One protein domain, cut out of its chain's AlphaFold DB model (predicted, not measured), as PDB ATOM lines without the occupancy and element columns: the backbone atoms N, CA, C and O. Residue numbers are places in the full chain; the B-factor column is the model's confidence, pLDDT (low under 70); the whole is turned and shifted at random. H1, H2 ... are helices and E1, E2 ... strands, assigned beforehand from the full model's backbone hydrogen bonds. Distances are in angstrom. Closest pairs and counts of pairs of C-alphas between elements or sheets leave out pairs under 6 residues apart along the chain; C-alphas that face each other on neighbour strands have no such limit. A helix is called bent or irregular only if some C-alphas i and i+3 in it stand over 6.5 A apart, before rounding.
ATOM      1  N   GLY A  17     150.124 183.854 151.970       36.06
ATOM      2  CA  GLY A  17     148.669 183.771 152.095       36.06
ATOM      3  C   GLY A  17     148.123 184.383 153.388       36.06
ATOM      4  O   GLY A  17     146.959 184.155 153.722       36.06
ATOM      5  N   TYR A  18     148.929 185.173 154.104       44.34
ATOM      6  CA  TYR A  18     148.491 185.886 155.296       44.34
ATOM      7  C   TYR A  18     147.451 186.945 154.924       44.34
ATOM      8  O   TYR A  18     147.738 187.921 154.225       44.34
ATOM      9  N   ARG A  19     146.222 186.759 155.406       52.53
ATOM     10  CA  ARG A  19     145.222 187.825 155.441       52.53
ATOM     11  C   ARG A  19     145.286 188.463 156.826       52.53
ATOM     12  O   ARG A  19     145.124 187.720 157.795       52.53
ATOM     13  N   PRO A  20     145.490 189.790 156.940       57.56
ATOM     14  CA  PRO A  20     145.371 190.452 158.231       57.56
ATOM     15  C   PRO A  20     143.992 190.129 158.804       57.56
ATOM     16  O   PRO A  20     142.973 190.257 158.114       57.56
ATOM     17  N   LEU A  21     143.970 189.608 160.030       66.00
ATOM     18  CA  LEU A  21     142.717 189.286 160.697       66.00
ATOM     19  C   LEU A  21     141.922 190.576 160.912       66.00
ATOM     20  O   LEU A  21     142.488 191.640 161.154       66.00
ATOM     21  N   SER A  22     140.595 190.477 160.838       82.00
ATOM     22  CA  SER A  22     139.735 191.630 161.102       82.00
ATOM     23  C   SER A  22     139.944 192.143 162.541       82.00
ATOM     24  O   SER A  22     140.240 191.331 163.430       82.00
ATOM     25  N   PRO A  23     139.760 193.449 162.820       84.50
ATOM     26  CA  PRO A  23     139.866 193.995 164.176       84.50
ATOM     27  C   PRO A  23     139.004 193.249 165.205       84.50
ATOM     28  O   PRO A  23     139.402 193.078 166.355       84.50
ATOM     29  N   GLU A  24     137.841 192.739 164.799       84.94
ATOM     30  CA  GLU A  24     136.962 191.923 165.642       84.94
ATOM     31  C   GLU A  24     137.564 190.542 165.938       84.94
ATOM     32  O   GLU A  24     137.377 189.991 167.021       84.94
ATOM     33  N   SER A  25     138.296 189.958 164.988       82.50
ATOM     34  CA  SER A  25     138.995 188.687 165.201       82.50
ATOM     35  C   SER A  25     140.162 188.861 166.171       82.50
ATOM     36  O   SER A  25     140.307 188.055 167.083       82.50
ATOM     37  N   ARG A  26     140.900 189.970 166.063       85.06
ATOM     38  CA  ARG A  26     141.945 190.343 167.026       85.06
ATOM     39  C   ARG A  26     141.407 190.549 168.440       85.06
ATOM     40  O   ARG A  26     142.015 190.081 169.398       85.06
ATOM     41  N   MET A  27     140.249 191.199 168.570       89.81
ATOM     42  CA  MET A  27     139.587 191.363 169.865       89.81
ATOM     43  C   MET A  27     139.208 190.011 170.479       89.81
ATOM     44  O   MET A  27     139.487 189.778 171.650       89.81
ATOM     45  N   ARG A  28     138.631 189.095 169.686       84.81
ATOM     46  CA  ARG A  28     138.310 187.733 170.149       84.81
ATOM     47  C   ARG A  28     139.544 186.978 170.625       84.81
ATOM     48  O   ARG A  28     139.474 186.288 171.635       84.81
ATOM     49  N   ASP A  29     140.670 187.107 169.933       82.12
ATOM     50  CA  ASP A  29     141.900 186.455 170.373       82.12
ATOM     51  C   ASP A  29     142.419 187.040 171.698       82.12
ATOM     52  O   ASP A  29     142.847 186.293 172.576       82.12
ATOM     53  N   LEU A  30     142.317 188.361 171.882       86.81
ATOM     54  CA  LEU A  30     142.680 189.023 173.136       86.81
ATOM     55  C   LEU A  30     141.775 188.591 174.305       86.81
ATOM     56  O   LEU A  30     142.251 188.447 175.428       86.81
ATOM     57  N   GLU A  31     140.487 188.337 174.053       88.19
ATOM     58  CA  GLU A  31     139.555 187.796 175.057       88.19
ATOM     59  C   GLU A  31     139.976 186.414 175.565       88.19
ATOM     60  O   GLU A  31     139.761 186.106 176.734       88.19
ATOM     61  N   ARG A  32     140.643 185.605 174.736       82.56
ATOM     62  CA  ARG A  32     141.133 184.275 175.139       82.56
ATOM     63  C   ARG A  32     142.340 184.349 176.076       82.56
ATOM     64  O   ARG A  32     142.618 183.382 176.782       82.56
ATOM     65  N   ILE A  33     143.044 185.482 176.125       84.25
ATOM     66  CA  ILE A  33     144.246 185.647 176.954       84.25
ATOM     67  C   ILE A  33     143.928 185.509 178.446       84.25
ATOM     68  O   ILE A  33     144.740 184.958 179.183       84.25
ATOM     69  N   SER A  34     142.745 185.931 178.910       82.25
ATOM     70  CA  SER A  34     142.385 185.760 180.325       82.25
ATOM     71  C   SER A  34     142.295 184.295 180.743       82.25
ATOM     72  O   SER A  34     142.716 183.957 181.850       82.25
ATOM     73  N   ASP A  35     141.790 183.434 179.860       80.94
ATOM     74  CA  ASP A  35     141.707 181.995 180.114       80.94
ATOM     75  C   ASP A  35     143.105 181.353 180.043       80.94
ATOM     76  O   ASP A  35     143.433 180.483 180.851       80.94
ATOM     77  N   VAL A  36     143.979 181.834 179.144       82.56
ATOM     78  CA  VAL A  36     145.393 181.415 179.091       82.56
ATOM     79  C   VAL A  36     146.139 181.812 180.366       82.56
ATOM     80  O   VAL A  36     146.862 180.992 180.925       82.56
ATOM     81  N   HIS A  37     145.938 183.024 180.882       85.44
ATOM     82  CA  HIS A  37     146.558 183.465 182.134       85.44
ATOM     83  C   HIS A  37     146.090 182.649 183.345       85.44
ATOM     84  O   HIS A  37     146.907 182.315 184.203       85.44
ATOM     85  N   GLU A  38     144.804 182.293 183.416       79.88
ATOM     86  CA  GLU A  38     144.290 181.380 184.444       79.88
ATOM     87  C   GLU A  38     144.947 179.995 184.334       79.88
ATOM     88  O   GLU A  38     145.421 179.457 185.338       79.88
ATOM     89  N   HIS A  39     145.047 179.450 183.116       77.81
ATOM     90  CA  HIS A  39     145.712 178.174 182.853       77.81
ATOM     91  C   HIS A  39     147.192 178.194 183.264       77.81
ATOM     92  O   HIS A  39     147.651 177.309 183.989       77.81
ATOM     93  N   LEU A  40     147.935 179.226 182.858       78.00
ATOM     94  CA  LEU A  40     149.334 179.425 183.233       78.00
ATOM     95  C   LEU A  40     149.498 179.525 184.751       78.00
ATOM     96  O   LEU A  40     150.342 178.838 185.323       78.00
ATOM     97  N   ALA A  41     148.652 180.309 185.424       74.56
ATOM     98  CA  ALA A  41     148.684 180.443 186.878       74.56
ATOM     99  C   ALA A  41     148.427 179.099 187.585       74.56
ATOM    100  O   ALA A  41     149.080 178.792 188.585       74.56
ATOM    101  N   ALA A  42     147.531 178.267 187.041       73.06
ATOM    102  CA  ALA A  42     147.287 176.915 187.539       73.06
ATOM    103  C   ALA A  42     148.501 175.991 187.368       73.06
ATOM    104  O   ALA A  42     148.780 175.184 188.252       73.06
ATOM    105  N   LEU A  43     149.264 176.134 186.280       70.19
ATOM    106  CA  LEU A  43     150.496 175.372 186.058       70.19
ATOM    107  C   LEU A  43     151.663 175.805 186.961       70.19
ATOM    108  O   LEU A  43     152.538 174.984 187.246       70.19
ATOM    109  N   VAL A  44     151.699 177.073 187.379       65.81
ATOM    110  CA  VAL A  44     152.716 177.618 188.298       65.81
ATOM    111  C   VAL A  44     152.443 177.213 189.749       65.81
ATOM    112  O   VAL A  44     153.386 177.051 190.524       65.81
ATOM    113  N   SER A  45     151.172 177.044 190.131       59.91
ATOM    114  CA  SER A  45     150.781 176.774 191.517       59.91
ATOM    115  C   SER A  45     151.247 175.382 191.993       59.91
ATOM    116  O   SER A  45     150.829 174.371 191.425       59.91
ATOM    117  N   PRO A  46     152.063 175.282 193.065       48.91
ATOM    118  CA  PRO A  46     152.636 174.006 193.515       48.91
ATOM    119  C   PRO A  46     151.639 172.983 194.090       48.91
ATOM    120  O   PRO A  46     152.052 171.871 194.418       48.91
ATOM    121  N   THR A  47     150.359 173.331 194.281       47.78
ATOM    122  CA  THR A  47     149.486 172.607 195.230       47.78
ATOM    123  C   THR A  47     148.067 172.273 194.769       47.78
ATOM    124  O   THR A  47     147.280 171.788 195.581       47.78
ATOM    125  N   LYS A  48     147.709 172.401 193.487       46.44
ATOM    126  CA  LYS A  48     146.436 171.837 193.000       46.44
ATOM    127  C   LYS A  48     146.635 170.977 191.761       46.44
ATOM    128  O   LYS A  48     146.703 171.478 190.646       46.44
ATOM    129  N   GLN A  49     146.623 169.656 191.953       43.88
ATOM    130  CA  GLN A  49     146.044 168.794 190.926       43.88
ATOM    131  C   GLN A  49     144.627 169.321 190.665       43.88
ATOM    132  O   GLN A  49     143.814 169.388 191.587       43.88
ATOM    133  N   LEU A  65     158.474 174.528 191.082       49.03
ATOM    134  CA  LEU A  65     157.797 175.596 190.359       49.03
ATOM    135  C   LEU A  65     158.130 175.501 188.866       49.03
ATOM    136  O   LEU A  65     159.295 175.405 188.471       49.03
ATOM    137  N   ARG A  66     157.097 175.499 188.022       55.12
ATOM    138  CA  ARG A  66     157.283 175.457 186.573       55.12
ATOM    139  C   ARG A  66     157.671 176.856 186.099       55.12
ATOM    140  O   ARG A  66     156.810 177.712 185.930       55.12
ATOM    141  N   ILE A  67     158.972 177.057 185.898       58.03
ATOM    142  CA  ILE A  67     159.577 178.354 185.552       58.03
ATOM    143  C   ILE A  67     159.007 178.907 184.236       58.03
ATOM    144  O   ILE A  67     158.575 180.047 184.194       58.03
ATOM    145  N   LEU A  68     158.883 178.075 183.194       65.56
ATOM    146  CA  LEU A  68     158.396 178.522 181.879       65.56
ATOM    147  C   LEU A  68     156.967 179.119 181.901       65.56
ATOM    148  O   LEU A  68     156.790 180.218 181.385       65.56
ATOM    149  N   PRO A  69     155.944 178.463 182.494       70.81
ATOM    150  CA  PRO A  69     154.637 179.091 182.681       70.81
ATOM    151  C   PRO A  69     154.664 180.394 183.489       70.81
ATOM    152  O   PRO A  69     153.865 181.285 183.216       70.81
ATOM    153  N   LEU A  70     155.551 180.502 184.487       69.00
ATOM    154  CA  LEU A  70     155.683 181.712 185.300       69.00
ATOM    155  C   LEU A  70     156.264 182.861 184.475       69.00
ATOM    156  O   LEU A  70     155.699 183.950 184.494       69.00
ATOM    157  N   ASP A  71     157.338 182.610 183.732       71.31
ATOM    158  CA  ASP A  71     157.970 183.606 182.864       71.31
ATOM    159  C   ASP A  71     156.998 184.092 181.787       71.31
ATOM    160  O   ASP A  71     156.870 185.298 181.562       71.31
ATOM    161  N   GLU A  72     156.249 183.171 181.169       82.31
ATOM    162  CA  GLU A  72     155.247 183.545 180.175       82.31
ATOM    163  C   GLU A  72     154.131 184.379 180.798       82.31
ATOM    164  O   GLU A  72     153.773 185.417 180.248       82.31
ATOM    165  N   LEU A  73     153.590 183.961 181.944       80.94
ATOM    166  CA  LEU A  73     152.532 184.699 182.627       80.94
ATOM    167  C   LEU A  73     152.996 186.099 183.041       80.94
ATOM    168  O   LEU A  73     152.273 187.073 182.853       80.94
ATOM    169  N   ASN A  74     154.209 186.209 183.574       81.75
ATOM    170  CA  ASN A  74     154.819 187.477 183.949       81.75
ATOM    171  C   ASN A  74     154.946 188.415 182.747       81.75
ATOM    172  O   ASN A  74     154.496 189.562 182.804       81.75
ATOM    173  N   ARG A  75     155.504 187.912 181.643       85.12
ATOM    174  CA  ARG A  75     155.696 188.681 180.415       85.12
ATOM    175  C   ARG A  75     154.364 189.098 179.798       85.12
ATOM    176  O   ARG A  75     154.134 190.284 179.583       85.12
ATOM    177  N   SER A  76     153.475 188.139 179.556       88.50
ATOM    178  CA  SER A  76     152.216 188.383 178.847       88.50
ATOM    179  C   SER A  76     151.253 189.289 179.617       88.50
ATOM    180  O   SER A  76     150.596 190.155 179.034       88.50
ATOM    181  N   PHE A  77     151.226 189.176 180.945       89.00
ATOM    182  CA  PHE A  77     150.461 190.080 181.796       89.00
ATOM    183  C   PHE A  77     151.048 191.501 181.804       89.00
ATOM    184  O   PHE A  77     150.296 192.478 181.769       89.00
ATOM    185  N   SER A  78     152.378 191.626 181.829       89.38
ATOM    186  CA  SER A  78     153.061 192.926 181.783       89.38
ATOM    187  C   SER A  78     152.847 193.634 180.445       89.38
ATOM    188  O   SER A  78     152.561 194.829 180.437       89.38
ATOM    189  N   GLU A  79     152.875 192.895 179.332       91.69
ATOM    190  CA  GLU A  79     152.556 193.413 177.993       91.69
ATOM    191  C   GLU A  79     151.105 193.953 177.942       91.69
ATOM    192  O   GLU A  79     150.892 195.104 177.553       91.69
ATOM    193  N   LEU A  80     150.106 193.207 178.446       92.38
ATOM    194  CA  LEU A  80     148.722 193.713 178.553       92.38
ATOM    195  C   LEU A  80     148.611 194.979 179.414       92.38
ATOM    196  O   LEU A  80     147.870 195.907 179.077       92.38
ATOM    197  N   PHE A  81     149.313 195.008 180.548       93.00
ATOM    198  CA  PHE A  81     149.335 196.161 181.444       93.00
ATOM    199  C   PHE A  81     149.889 197.405 180.734       93.00
ATOM    200  O   PHE A  81     149.272 198.472 180.799       93.00
ATOM    201  N   GLN A  82     151.009 197.257 180.020       93.00
ATOM    202  CA  GLN A  82     151.635 198.340 179.262       93.00
ATOM    203  C   GLN A  82     150.703 198.874 178.176       93.00
ATOM    204  O   GLN A  82     150.579 200.086 178.024       93.00
ATOM    205  N   TRP A  83     149.983 198.002 177.465       94.56
ATOM    206  CA  TRP A  83     149.022 198.436 176.450       94.56
ATOM    207  C   TRP A  83     147.856 199.220 177.039       94.56
ATOM    208  O   TRP A  83     147.438 200.223 176.462       94.56
ATOM    209  N   VAL A  84     147.341 198.796 178.196       94.88
ATOM    210  CA  VAL A  84     146.294 199.549 178.895       94.88
ATOM    211  C   VAL A  84     146.810 200.924 179.314       94.88
ATOM    212  O   VAL A  84     146.110 201.905 179.091       94.88
ATOM    213  N   GLU A  85     148.015 201.040 179.876       93.88
ATOM    214  CA  GLU A  85     148.581 202.351 180.233       93.88
ATOM    215  C   GLU A  85     148.852 203.232 179.003       93.88
ATOM    216  O   GLU A  85     148.529 204.427 179.017       93.88
ATOM    217  N   PHE A  86     149.381 202.648 177.925       94.06
ATOM    218  CA  PHE A  86     149.633 203.337 176.661       94.06
ATOM    219  C   PHE A  86     148.340 203.911 176.079       94.06
ATOM    220  O   PHE A  86     148.251 205.116 175.839       94.06
ATOM    221  N   TRP A  87     147.310 203.080 175.900       96.00
ATOM    222  CA  TRP A  87     146.044 203.518 175.317       96.00
ATOM    223  C   TRP A  87     145.249 204.420 176.256       96.00
ATOM    224  O   TRP A  87     144.613 205.361 175.786       96.00
ATOM    225  N   ARG A  88     145.346 204.223 177.579       94.94
ATOM    226  CA  ARG A  88     144.763 205.149 178.560       94.94
ATOM    227  C   ARG A  88     145.309 206.561 178.372       94.94
ATOM    228  O   ARG A  88     144.542 207.518 178.369       94.94
ATOM    229  N   THR A  89     146.623 206.681 178.210       94.12
ATOM    230  CA  THR A  89     147.300 207.971 178.037       94.12
ATOM    231  C   THR A  89     147.014 208.557 176.657       94.12
ATOM    232  O   THR A  89     146.594 209.706 176.551       94.12
ATOM    233  N   THR A  90     147.164 207.746 175.610       94.31
ATOM    234  CA  THR A  90     147.013 208.157 174.206       94.31
ATOM    235  C   THR A  90     145.593 208.617 173.882       94.31
ATOM    236  O   THR A  90     145.408 209.605 173.181       94.31
ATOM    237  N   LEU A  91     144.579 207.945 174.433       95.69
ATOM    238  CA  LEU A  91     143.169 208.293 174.228       95.69
ATOM    239  C   LEU A  91     142.637 209.284 175.277       95.69
ATOM    240  O   LEU A  91     141.440 209.563 175.294       95.69
ATOM    241  N   GLY A  92     143.485 209.784 176.183       93.50
ATOM    242  CA  GLY A  92     143.081 210.738 177.220       93.50
ATOM    243  C   GLY A  92     142.092 210.183 178.254       93.50
ATOM    244  O   GLY A  92     141.358 210.955 178.870       93.50
ATOM    245  N   ARG A  93     142.071 208.862 178.479       92.69
ATOM    246  CA  ARG A  93     141.127 208.137 179.356       92.69
ATOM    247  C   ARG A  93     141.475 208.257 180.847       92.69
ATOM    248  O   ARG A  93     141.564 207.263 181.573       92.69
ATOM    249  N   SER A  94     141.745 209.477 181.306       87.12
ATOM    250  CA  SER A  94     142.158 209.775 182.686       87.12
ATOM    251  C   SER A  94     141.099 209.434 183.742       87.12
ATOM    252  O   SER A  94     141.449 209.207 184.898       87.12
ATOM    253  N   GLU A  95     139.832 209.320 183.340       87.31
ATOM    254  CA  GLU A  95     138.714 208.886 184.178       87.31
ATOM    255  C   GLU A  95     138.834 207.423 184.639       87.31
ATOM    256  O   GLU A  95     138.221 207.027 185.632       87.31
ATOM    257  N   TRP A  96     139.646 206.612 183.950       84.50
ATOM    258  CA  TRP A  96     139.908 205.228 184.330       84.50
ATOM    259  C   TRP A  96     141.106 205.141 185.284       84.50
ATOM    260  O   TRP A  96     142.203 205.586 184.934       84.50
ATOM    261  N   PRO A  97     140.962 204.500 186.461       81.12
ATOM    262  CA  PRO A  97     142.069 204.336 187.398       81.12
ATOM    263  C   PRO A  97     143.242 203.579 186.770       81.12
ATOM    264  O   PRO A  97     143.043 202.508 186.183       81.12
ATOM    265  N   ALA A  98     144.466 204.084 186.939       80.38
ATOM    266  CA  ALA A  98     145.671 203.399 186.475       80.38
ATOM    267  C   ALA A  98     145.777 201.999 187.124       80.38
ATOM    268  O   ALA A  98     145.588 201.875 188.338       80.38
ATOM    269  N   PRO A  99     146.091 200.926 186.375       79.38
ATOM    270  CA  PRO A  99     146.109 199.563 186.900       79.38
ATOM    271  C   PRO A  99     147.364 199.235 187.733       79.38
ATOM    272  O   PRO A  99     147.664 198.063 187.940       79.38
ATOM    273  N   ARG A 100     148.119 200.234 188.223       73.94
ATOM    274  CA  ARG A 100     149.469 200.086 188.824       73.94
ATOM    275  C   ARG A 100     149.558 199.087 189.987       73.94
ATOM    276  O   ARG A 100     150.635 198.590 190.275       73.94
ATOM    277  N   GLY A 101     148.442 198.770 190.646       75.31
ATOM    278  CA  GLY A 101     148.388 197.765 191.715       75.31
ATOM    279  C   GLY A 101     148.372 196.302 191.246       75.31
ATOM    280  O   GLY A 101     148.446 195.412 192.092       75.31
ATOM    281  N   MET A 102     148.249 196.047 189.939       81.44
ATOM    282  CA  MET A 102     148.115 194.697 189.373       81.44
ATOM    283  C   MET A 102     149.464 194.023 189.084       81.44
ATOM    284  O   MET A 102     149.519 192.800 188.984       81.44
ATOM    285  N   VAL A 103     150.549 194.794 188.980       80.62
ATOM    286  CA  VAL A 103     151.890 194.306 188.628       80.62
ATOM    287  C   VAL A 103     152.918 194.634 189.710       80.62
ATOM    288  O   VAL A 103     152.729 195.558 190.504       80.62
ATOM    289  N   HIS A 104     154.001 193.861 189.753       73.88
ATOM    290  CA  HIS A 104     155.262 194.281 190.359       73.88
ATOM    291  C   HIS A 104     156.026 195.159 189.370       73.88
ATOM    292  O   HIS A 104     155.907 194.959 188.161       73.88
ATOM    293  N   LEU A 105     156.815 196.094 189.894       79.94
ATOM    294  CA  LEU A 105     157.733 196.919 189.113       79.94
ATOM    295  C   LEU A 105     159.171 196.559 189.498       79.94
ATOM    296  O   LEU A 105     159.413 196.238 190.665       79.94
ATOM    297  N   ASP A 106     160.091 196.600 188.540       77.19
ATOM    298  CA  ASP A 106     161.526 196.523 188.812       77.19
ATOM    299  C   ASP A 106     162.093 197.866 189.310       77.19
ATOM    300  O   ASP A 106     161.364 198.844 189.510       77.19
ATOM    301  N   ASP A 107     163.413 197.914 189.504       75.62
ATOM    302  CA  ASP A 107     164.132 199.105 189.967       75.62
ATOM    303  C   ASP A 107     164.059 200.285 188.976       75.62
ATOM    304  O   ASP A 107     164.225 201.437 189.381       75.62
ATOM    305  N   ASN A 108     163.772 200.022 187.696       75.38
ATOM    306  CA  ASN A 108     163.577 201.040 186.662       75.38
ATOM    307  C   ASN A 108     162.115 201.508 186.569       75.38
ATOM    308  O   ASN A 108     161.815 202.483 185.879       75.38
ATOM    309  N   GLY A 109     161.202 200.851 187.290       77.25
ATOM    310  CA  GLY A 109     159.767 201.097 187.220       77.25
ATOM    311  C   GLY A 109     159.058 200.308 186.117       77.25
ATOM    312  O   GLY A 109     157.880 200.576 185.862       77.25
ATOM    313  N   ASP A 110     159.731 199.343 185.489       79.50
ATOM    314  CA  ASP A 110     159.174 198.498 184.437       79.50
ATOM    315  C   ASP A 110     158.353 197.343 185.032       79.50
ATOM    316  O   ASP A 110     158.745 196.738 186.034       79.50
ATOM    317  N   PRO A 111     157.190 197.003 184.450       83.94
ATOM    318  CA  PRO A 111     156.346 195.932 184.964       83.94
ATOM    319  C   PRO A 111     156.968 194.552 184.707       83.94
ATOM    320  O   PRO A 111     157.264 194.206 183.566       83.94
ATOM    321  N   ILE A 112     157.107 193.744 185.765       72.56
ATOM    322  CA  ILE A 112     157.747 192.410 185.706       72.56
ATOM    323  C   ILE A 112     156.775 191.230 185.822       72.56
ATOM    324  O   ILE A 112     157.188 190.083 185.690       72.56
ATOM    325  N   GLY A 113     155.495 191.470 186.102       75.06
ATOM    326  CA  GLY A 113     154.471 190.425 186.210       75.06
ATOM    327  C   GLY A 113     153.453 190.697 187.314       75.06
ATOM    328  O   GLY A 113     153.564 191.698 188.024       75.06
ATOM    329  N   PRO A 114     152.431 189.843 187.490       74.75
ATOM    330  CA  PRO A 114     151.366 190.093 188.451       74.75
ATOM    331  C   PRO A 114     151.842 189.968 189.906       74.75
ATOM    332  O   PRO A 114     152.584 189.057 190.278       74.75
ATOM    333  N   ARG A 115     151.334 190.852 190.775       59.41
ATOM    334  CA  ARG A 115     151.812 191.014 192.163       59.41
ATOM    335  C   ARG A 115     151.687 189.770 193.071       59.41
ATOM    336  O   ARG A 115     152.355 189.686 194.101       59.41
ATOM    337  N   LEU A 116     150.816 188.814 192.741       57.69
ATOM    338  CA  LEU A 116     150.300 187.817 193.698       57.69
ATOM    339  C   LEU A 116     150.569 186.344 193.356       57.69
ATOM    340  O   LEU A 116     150.058 185.472 194.058       57.69
ATOM    341  N   LEU A 117     151.388 186.032 192.346       55.81
ATOM    342  CA  LEU A 117     151.684 184.628 192.010       55.81
ATOM    343  C   LEU A 117     152.437 183.867 193.111       55.81
ATOM    344  O   LEU A 117     152.341 182.647 193.183       55.81
ATOM    345  N   THR A 118     153.158 184.569 193.984       44.03
ATOM    346  CA  THR A 118     154.102 183.952 194.924       44.03
ATOM    347  C   THR A 118     153.626 183.885 196.375       44.03
ATOM    348  O   THR A 118     154.356 183.339 197.195       44.03
ATOM    349  N   THR A 119     152.457 184.441 196.742       41.56
ATOM    350  CA  THR A 119     152.235 184.789 198.165       41.56
ATOM    351  C   THR A 119     150.917 184.417 198.857       41.56
ATOM    352  O   THR A 119     150.940 184.447 200.085       41.56
ATOM    353  N   LYS A 120     149.792 184.047 198.210       46.28
ATOM    354  CA  LYS A 120     148.536 183.731 198.954       46.28
ATOM    355  C   LYS A 120     147.582 182.747 198.259       46.28
ATOM    356  O   LYS A 120     147.505 182.700 197.031       46.28
ATOM    357  N   ASP A 121     146.780 182.043 199.068       48.69
ATOM    358  CA  ASP A 121     145.564 181.345 198.624       48.69
ATOM    359  C   ASP A 121     144.671 182.302 197.808       48.69
ATOM    360  O   ASP A 121     144.380 183.416 198.244       48.69
ATOM    361  N   GLY A 122     144.253 181.889 196.603       54.06
ATOM    362  CA  GLY A 122     143.415 182.704 195.703       54.06
ATOM    363  C   GLY A 122     144.159 183.528 194.636       54.06
ATOM    364  O   GLY A 122     143.526 184.299 193.911       54.06
ATOM    365  N   GLY A 123     145.478 183.348 194.486       61.75
ATOM    366  CA  GLY A 123     146.279 184.032 193.458       61.75
ATOM    367  C   GLY A 123     145.784 183.820 192.017       61.75
ATOM    368  O   GLY A 123     145.726 184.780 191.257       61.75
ATOM    369  N   MET A 124     145.339 182.607 191.657       67.94
ATOM    370  CA  MET A 124     144.854 182.282 190.299       67.94
ATOM    371  C   MET A 124     143.597 183.072 189.908       67.94
ATOM    372  O   MET A 124     143.569 183.721 188.867       67.94
ATOM    373  N   GLU A 125     142.582 183.077 190.777       68.19
ATOM    374  CA  GLU A 125     141.335 183.829 190.576       68.19
ATOM    375  C   GLU A 125     141.605 185.338 190.485       68.19
ATOM    376  O   GLU A 125     140.986 186.056 189.703       68.19
ATOM    377  N   THR A 126     142.590 185.827 191.241       72.88
ATOM    378  CA  THR A 126     142.992 187.236 191.185       72.88
ATOM    379  C   THR A 126     143.697 187.578 189.872       72.88
ATOM    380  O   THR A 126     143.360 188.586 189.255       72.88
ATOM    381  N   VAL A 127     144.622 186.728 189.403       76.50
ATOM    382  CA  VAL A 127     145.290 186.875 188.096       76.50
ATOM    383  C   VAL A 127     144.261 186.882 186.970       76.50
ATOM    384  O   VAL A 127     144.283 187.783 186.130       76.50
ATOM    385  N   ARG A 128     143.310 185.941 186.993       78.88
ATOM    386  CA  ARG A 128     142.208 185.901 186.028       78.88
ATOM    387  C   ARG A 128     141.396 187.192 186.061       78.88
ATOM    388  O   ARG A 128     141.196 187.814 185.022       78.88
ATOM    389  N   ARG A 129     140.965 187.635 187.246       81.75
ATOM    390  CA  ARG A 129     140.168 188.858 187.418       81.75
ATOM    391  C   ARG A 129     140.892 190.102 186.920       81.75
ATOM    392  O   ARG A 129     140.274 190.943 186.271       81.75
ATOM    393  N   TRP A 130     142.183 190.238 187.211       87.69
ATOM    394  CA  TRP A 130     142.965 191.366 186.716       87.69
ATOM    395  C   TRP A 130     143.166 191.298 185.207       87.69
ATOM    396  O   TRP A 130     142.984 192.311 184.538       87.69
ATOM    397  N   SER A 131     143.444 190.116 184.653       87.75
ATOM    398  CA  SER A 131     143.534 189.939 183.204       87.75
ATOM    399  C   SER A 131     142.216 190.298 182.514       87.75
ATOM    400  O   SER A 131     142.224 191.046 181.541       87.75
ATOM    401  N   LEU A 132     141.080 189.834 183.047       86.69
ATOM    402  CA  LEU A 132     139.748 190.201 182.564       86.69
ATOM    403  C   LEU A 132     139.524 191.713 182.637       86.69
ATOM    404  O   LEU A 132     138.993 192.292 181.696       86.69
ATOM    405  N   ALA A 133     139.953 192.370 183.716       89.75
ATOM    406  CA  ALA A 133     139.826 193.816 183.853       89.75
ATOM    407  C   ALA A 133     140.664 194.584 182.814       89.75
ATOM    408  O   ALA A 133     140.178 195.567 182.254       89.75
ATOM    409  N   LEU A 134     141.897 194.146 182.535       92.00
ATOM    410  CA  LEU A 134     142.761 194.755 181.515       92.00
ATOM    411  C   LEU A 134     142.176 194.569 180.109       92.00
ATOM    412  O   LEU A 134     142.024 195.542 179.370       92.00
ATOM    413  N   VAL A 135     141.764 193.346 179.769       92.00
ATOM    414  CA  VAL A 135     141.143 193.036 178.473       92.00
ATOM    415  C   VAL A 135     139.816 193.775 178.301       92.00
ATOM    416  O   VAL A 135     139.564 194.334 177.237       92.00
ATOM    417  N   ALA A 136     138.983 193.856 179.343       89.94
ATOM    418  CA  ALA A 136     137.717 194.584 179.292       89.94
ATOM    419  C   ALA A 136     137.919 196.079 179.005       89.94
ATOM    420  O   ALA A 136     137.151 196.657 178.240       89.94
ATOM    421  N   ARG A 137     138.966 196.704 179.560       93.38
ATOM    422  CA  ARG A 137     139.315 198.099 179.240       93.38
ATOM    423  C   ARG A 137     139.691 198.256 177.772       93.38
ATOM    424  O   ARG A 137     139.117 199.103 177.097       93.38
ATOM    425  N   LEU A 138     140.587 197.403 177.268       93.50
ATOM    426  CA  LEU A 138     140.974 197.412 175.853       93.50
ATOM    427  C   LEU A 138     139.765 197.188 174.943       93.50
ATOM    428  O   LEU A 138     139.633 197.875 173.939       93.50
ATOM    429  N   LYS A 139     138.838 196.305 175.330       93.69
ATOM    430  CA  LYS A 139     137.584 196.064 174.610       93.69
ATOM    431  C   LYS A 139     136.677 197.290 174.566       93.69
ATOM    432  O   LYS A 139     136.131 197.604 173.513       93.69
ATOM    433  N   VAL A 140     136.515 197.989 175.689       94.56
ATOM    434  CA  VAL A 140     135.721 199.229 175.747       94.56
ATOM    435  C   VAL A 140     136.339 200.308 174.859       94.56
ATOM    436  O   VAL A 140     135.615 201.014 174.163       94.56
ATOM    437  N   TRP A 141     137.667 200.418 174.844       95.19
ATOM    438  CA  TRP A 141     138.387 201.408 174.037       95.19
ATOM    439  C   TRP A 141     138.609 200.966 172.586       95.19
ATOM    440  O   TRP A 141     139.037 201.771 171.765       95.19
ATOM    441  N   TRP A 142     138.301 199.712 172.249       95.50
ATOM    442  CA  TRP A 142     138.621 199.093 170.962       95.50
ATOM    443  C   TRP A 142     138.164 199.898 169.739       95.50
ATOM    444  O   TRP A 142     138.966 200.076 168.823       95.50
ATOM    445  N   PRO A 143     136.932 200.451 169.701       95.50
ATOM    446  CA  PRO A 143     136.488 201.251 168.562       95.50
ATOM    447  C   PRO A 143     137.326 202.517 168.340       95.50
ATOM    448  O   PRO A 143     137.473 202.950 167.197       95.50
ATOM    449  N   ASP A 144     137.864 203.101 169.411       96.56
ATOM    450  CA  ASP A 144     138.727 204.282 169.347       96.56
ATOM    451  C   ASP A 144     140.165 203.883 169.003       96.56
ATOM    452  O   ASP A 144     140.797 204.534 168.174       96.56
ATOM    453  N   ILE A 145     140.649 202.772 169.573       95.81
ATOM    454  CA  ILE A 145     141.960 202.180 169.278       95.81
ATOM    455  C   ILE A 145     142.093 201.916 167.777       95.81
ATOM    456  O   ILE A 145     143.041 202.393 167.166       95.81
ATOM    457  N   VAL A 146     141.126 201.225 167.165       94.69
ATOM    458  CA  VAL A 146     141.175 200.834 165.742       94.69
ATOM    459  C   VAL A 146     141.122 202.040 164.795       94.69
ATOM    460  O   VAL A 146     141.636 201.980 163.680       94.69
ATOM    461  N   LYS A 147     140.516 203.152 165.226       94.88
ATOM    462  CA  LYS A 147     140.465 204.406 164.455       94.88
ATOM    463  C   LYS A 147     141.693 205.290 164.670       94.88
ATOM    464  O   LYS A 147     141.874 206.256 163.931       94.88
ATOM    465  N   HIS A 148     142.501 205.009 165.689       96.44
ATOM    466  CA  HIS A 148     143.642 205.838 166.041       96.44
ATOM    467  C   HIS A 148     144.768 205.693 164.999       96.44
ATOM    468  O   HIS A 148     145.038 204.578 164.553       96.44
ATOM    469  N   PRO A 149     145.502 206.769 164.647       95.19
ATOM    470  CA  PRO A 149     146.603 206.697 163.680       95.19
ATOM    471  C   PRO A 149     147.712 205.695 164.036       95.19
ATOM    472  O   PRO A 149     148.385 205.188 163.148       95.19
ATOM    473  N   ALA A 150     147.889 205.391 165.325       91.38
ATOM    474  CA  ALA A 150     148.862 204.402 165.801       91.38
ATOM    475  C   ALA A 150     148.396 202.938 165.655       91.38
ATOM    476  O   ALA A 150     149.176 202.032 165.936       91.38
ATOM    477  N   TRP A 151     147.144 202.687 165.243       90.44
ATOM    478  CA  TRP A 151     146.599 201.332 165.107       90.44
ATOM    479  C   TRP A 151     147.437 200.413 164.210       90.44
ATOM    480  O   TRP A 151     147.725 199.312 164.668       90.44
ATOM    481  N   PRO A 152     147.859 200.809 162.989       88.12
ATOM    482  CA  PRO A 152     148.603 199.904 162.114       88.12
ATOM    483  C   PRO A 152     149.901 199.401 162.758       88.12
ATOM    484  O   PRO A 152     150.129 198.198 162.799       88.12
ATOM    485  N   SER A 153     150.692 200.303 163.349       86.94
ATOM    486  CA  SER A 153     151.925 199.936 164.058       86.94
ATOM    487  C   SER A 153     151.639 199.102 165.305       86.94
ATOM    488  O   SER A 153     152.302 198.099 165.536       86.94
ATOM    489  N   PHE A 154     150.622 199.460 166.094       89.69
ATOM    490  CA  PHE A 154     150.238 198.663 167.259       89.69
ATOM    491  C   PHE A 154     149.789 197.245 166.869       89.69
ATOM    492  O   PHE A 154     150.130 196.280 167.552       89.69
ATOM    493  N   GLU A 155     149.032 197.100 165.782       87.81
ATOM    494  CA  GLU A 155     148.550 195.807 165.301       87.81
ATOM    495  C   GLU A 155     149.702 194.925 164.817       87.81
ATOM    496  O   GLU A 155     149.810 193.782 165.265       87.81
ATOM    497  N   GLU A 156     150.576 195.466 163.968       80.75
ATOM    498  CA  GLU A 156     151.666 194.724 163.335       80.75
ATOM    499  C   GLU A 156     152.817 194.426 164.304       80.75
ATOM    500  O   GLU A 156     153.329 193.306 164.334       80.75
ATOM    501  N   GLU A 157     153.217 195.404 165.120       81.00
ATOM    502  CA  GLU A 157     154.436 195.316 165.933       81.00
ATOM    503  C   GLU A 157     154.175 194.786 167.346       81.00
ATOM    504  O   GLU A 157     155.064 194.184 167.947       81.00
ATOM    505  N   CYS A 158     152.971 194.989 167.894       86.00
ATOM    506  CA  CYS A 158     152.661 194.622 169.278       86.00
ATOM    507  C   CYS A 158     151.624 193.500 169.358       86.00
ATOM    508  O   CYS A 158     151.898 192.419 169.881       86.00
ATOM    509  N   LEU A 159     150.420 193.746 168.842       85.00
ATOM    510  CA  LEU A 159     149.266 192.887 169.074       85.00
ATOM    511  C   LEU A 159     149.378 191.545 168.355       85.00
ATOM    512  O   LEU A 159     149.141 190.498 168.961       85.00
ATOM    513  N   HIS A 160     149.703 191.564 167.062       79.50
ATOM    514  CA  HIS A 160     149.771 190.347 166.270       79.50
ATOM    515  C   HIS A 160     150.844 189.375 166.790       79.50
ATOM    516  O   HIS A 160     150.491 188.205 167.000       79.50
ATOM    517  N   PRO A 161     152.093 189.810 167.061       76.75
ATOM    518  CA  PRO A 161     153.111 188.930 167.620       76.75
ATOM    519  C   PRO A 161     152.734 188.395 168.998       76.75
ATOM    520  O   PRO A 161     152.882 187.206 169.263       76.75
ATOM    521  N   PHE A 162     152.172 189.241 169.862       82.88
ATOM    522  CA  PHE A 162     151.742 188.850 171.200       82.88
ATOM    523  C   PHE A 162     150.686 187.747 171.195       82.88
ATOM    524  O   PHE A 162     150.889 186.682 171.777       82.88
ATOM    525  N   VAL A 163     149.557 187.996 170.524       75.94
ATOM    526  CA  VAL A 163     148.427 187.063 170.475       75.94
ATOM    527  C   VAL A 163     148.878 185.730 169.890       75.94
ATOM    528  O   VAL A 163     148.569 184.663 170.421       75.94
ATOM    529  N   SER A 164     149.647 185.806 168.807       70.06
ATOM    530  CA  SER A 164     150.179 184.635 168.125       70.06
ATOM    531  C   SER A 164     151.250 183.917 168.942       70.06
ATOM    532  O   SER A 164     151.477 182.745 168.718       70.06
ATOM    533  N   ARG A 165     151.913 184.552 169.902       74.69
ATOM    534  CA  ARG A 165     152.840 183.861 170.800       74.69
ATOM    535  C   ARG A 165     152.067 183.181 171.928       74.69
ATOM    536  O   ARG A 165     152.094 181.963 172.054       74.69
ATOM    537  N   VAL A 166     151.300 183.954 172.694       75.81
ATOM    538  CA  VAL A 166     150.664 183.496 173.939       75.81
ATOM    539  C   VAL A 166     149.607 182.420 173.689       75.81
ATOM    540  O   VAL A 166     149.662 181.354 174.303       75.81
ATOM    541  N   VAL A 167     148.671 182.657 172.763       70.50
ATOM    542  CA  VAL A 167     147.576 181.708 172.481       70.50
ATOM    543  C   VAL A 167     148.106 180.427 171.831       70.50
ATOM    544  O   VAL A 167     147.556 179.349 172.048       70.50
ATOM    545  N   GLN A 168     149.183 180.525 171.045       65.75
ATOM    546  CA  GLN A 168     149.760 179.377 170.343       65.75
ATOM    547  C   GLN A 168     150.640 178.519 171.255       65.75
ATOM    548  O   GLN A 168     150.591 177.292 171.181       65.75
ATOM    549  N   SER A 169     151.422 179.147 172.137       68.06
ATOM    550  CA  SER A 169     152.269 178.436 173.098       68.06
ATOM    551  C   SER A 169     151.457 177.694 174.164       68.06
ATOM    552  O   SER A 169     151.941 176.693 174.700       68.06
ATOM    553  N   TRP A 170     150.228 178.146 174.445       73.06
ATOM    554  CA  TRP A 170     149.393 177.644 175.541       73.06
ATOM    555  C   TRP A 170     147.940 177.389 175.105       73.06
ATOM    556  O   TRP A 170     147.032 178.130 175.492       73.06
ATOM    557  N   PRO A 171     147.689 176.337 174.302       67.38
ATOM    558  CA  PRO A 171     146.345 176.003 173.844       67.38
ATOM    559  C   PRO A 171     145.437 175.573 175.008       67.38
ATOM    560  O   PRO A 171     145.823 174.774 175.858       67.38
ATOM    561  N   LEU A 172     144.196 176.069 175.009       66.62
ATOM    562  CA  LEU A 172     143.199 175.833 176.067       66.62
ATOM    563  C   LEU A 172     142.392 174.527 175.907       66.62
ATOM    564  O   LEU A 172     141.582 174.188 176.768       66.62
ATOM    565  N   GLU A 173     142.554 173.797 174.801       54.84
ATOM    566  CA  GLU A 173     141.753 172.604 174.500       54.84
ATOM    567  C   GLU A 173     142.211 171.372 175.305       54.84
ATOM    568  O   GLU A 173     143.393 171.039 175.354       54.84
ATOM    569  N   ALA A 174     141.251 170.638 175.886       37.69
ATOM    570  CA  ALA A 174     141.455 169.524 176.830       37.69
ATOM    571  C   ALA A 174     142.254 168.312 176.292       37.69
ATOM    572  O   ALA A 174     142.552 167.382 177.043       37.69
ATOM    573  N   ARG A 175     142.579 168.290 174.994       39.19
ATOM    574  CA  ARG A 175     143.397 167.263 174.329       39.19
ATOM    575  C   ARG A 175     144.223 167.877 173.192       39.19
ATOM    576  O   ARG A 175     144.013 167.545 172.032       39.19
TER     577      ARG A 175
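What this domain is: This is residues 17 to 49 and 65 to 175 of the 288 residues of an uncharacterized protein of Pseudoclavibacter sp. RFBG4 (UniProt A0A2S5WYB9). Four helices form a splayed bundle: H1 and H3 run side by side in opposite directions, H2 packs on both at a slant, and H4 packs at a slant on H1. A small two-stranded hairpin, E1 and E2, packs mainly through E2 on H2, on the side away from H4. The printed part has 144 residues, with four named helices and two named strands in the order H1 H2 E1 E2 H3 H4; the sheet, E1 - E2, is antiparallel and the class is mostly helix. The whole is compact, with a radius of gyration of the C-alphas of 15.3 A and spans of 46 by 39 by 25 A.

How they stand to each other: E1, residues 103 to 105, and E2, residues 111 to 114, are a hairpin of antiparallel strands at 148 degrees; N 104 and O 113, 2.8 A apart, and N 112 and O 104, 2.9 A apart, are within hydrogen-bond range. The closest C-alphas of E2 and H2, residues 67 to 90, are those of Gly 113 and Asn 74, 3.7 A apart. With residues 77 to 87 alone, H2 touches H3, residues 123 to 147, the same way at a steep tilt of 38 degrees, only just past shallow; the closest C-alphas are those of Val 84 and Leu 138, 6.5 A apart. H1, residues 23 to 44, touches H3 at a shallow tilt of 14 degrees, opposite ways, closest at the C-alphas of Ser 34 and Ser 131, 5.2 A apart. With residues 37 to 44 alone, H1 touches H2 at a steep tilt of 39 degrees, opposite ways, closest at the C-alphas of Leu 40 and Pro 69, 5.3 A apart. With residues 26 to 36 alone, H1 touches H4, residues 151 to 169, the same way at a steep tilt of 39 degrees; the closest C-alphas are those of Asp 29 and Val 163, 6.6 A apart. H2 and H4 only just touch, with 3 pairs of C-alphas within 8 A, the closest being those of Ser 76 and Val 166, 7.1 A apart. H3 and H4 are close but not clearly touching; the closest C-alphas, those of Ile 145 and Trp 151, are 6.3 A apart. Every O i to N i+4 pair is within hydrogen-bond range in H2, against 15 of 18 in H1, 18 of 21 in H3 and 11 of 15 in H4.

Where its parts are: H1 begins at C-alpha 23 (139.866, 193.995, 164.176), is 31.9 A long and has a kink of 25 degrees near residue 35. H2 is 34.3 A long, H3 35.9 A and H4 24.9 A; E1 is 6.4 A and E2 8.4 A. H3 is irregular, with C-alphas 140 and 143 7.5 A apart, and H4 only just so, with C-alphas 157 and 160 6.8 A apart. H4 ends at C-alpha 169 (152.269, 178.436, 173.098).

The domain as a whole: The two farthest C-alphas, those of Gly 17 and Lys 120, are 46.9 A apart. Residues 50 to 64 are not printed, and C-alphas 49 and 65 are 13.6 A apart across this cut, in the link H1 to H2. The link H2 to E1, residues 91 to 102, is long. The mean pLDDT of the printed part is 77.7; 34 residues are under 70, among them 17 to 21, 44 to 49 and 115 to 125.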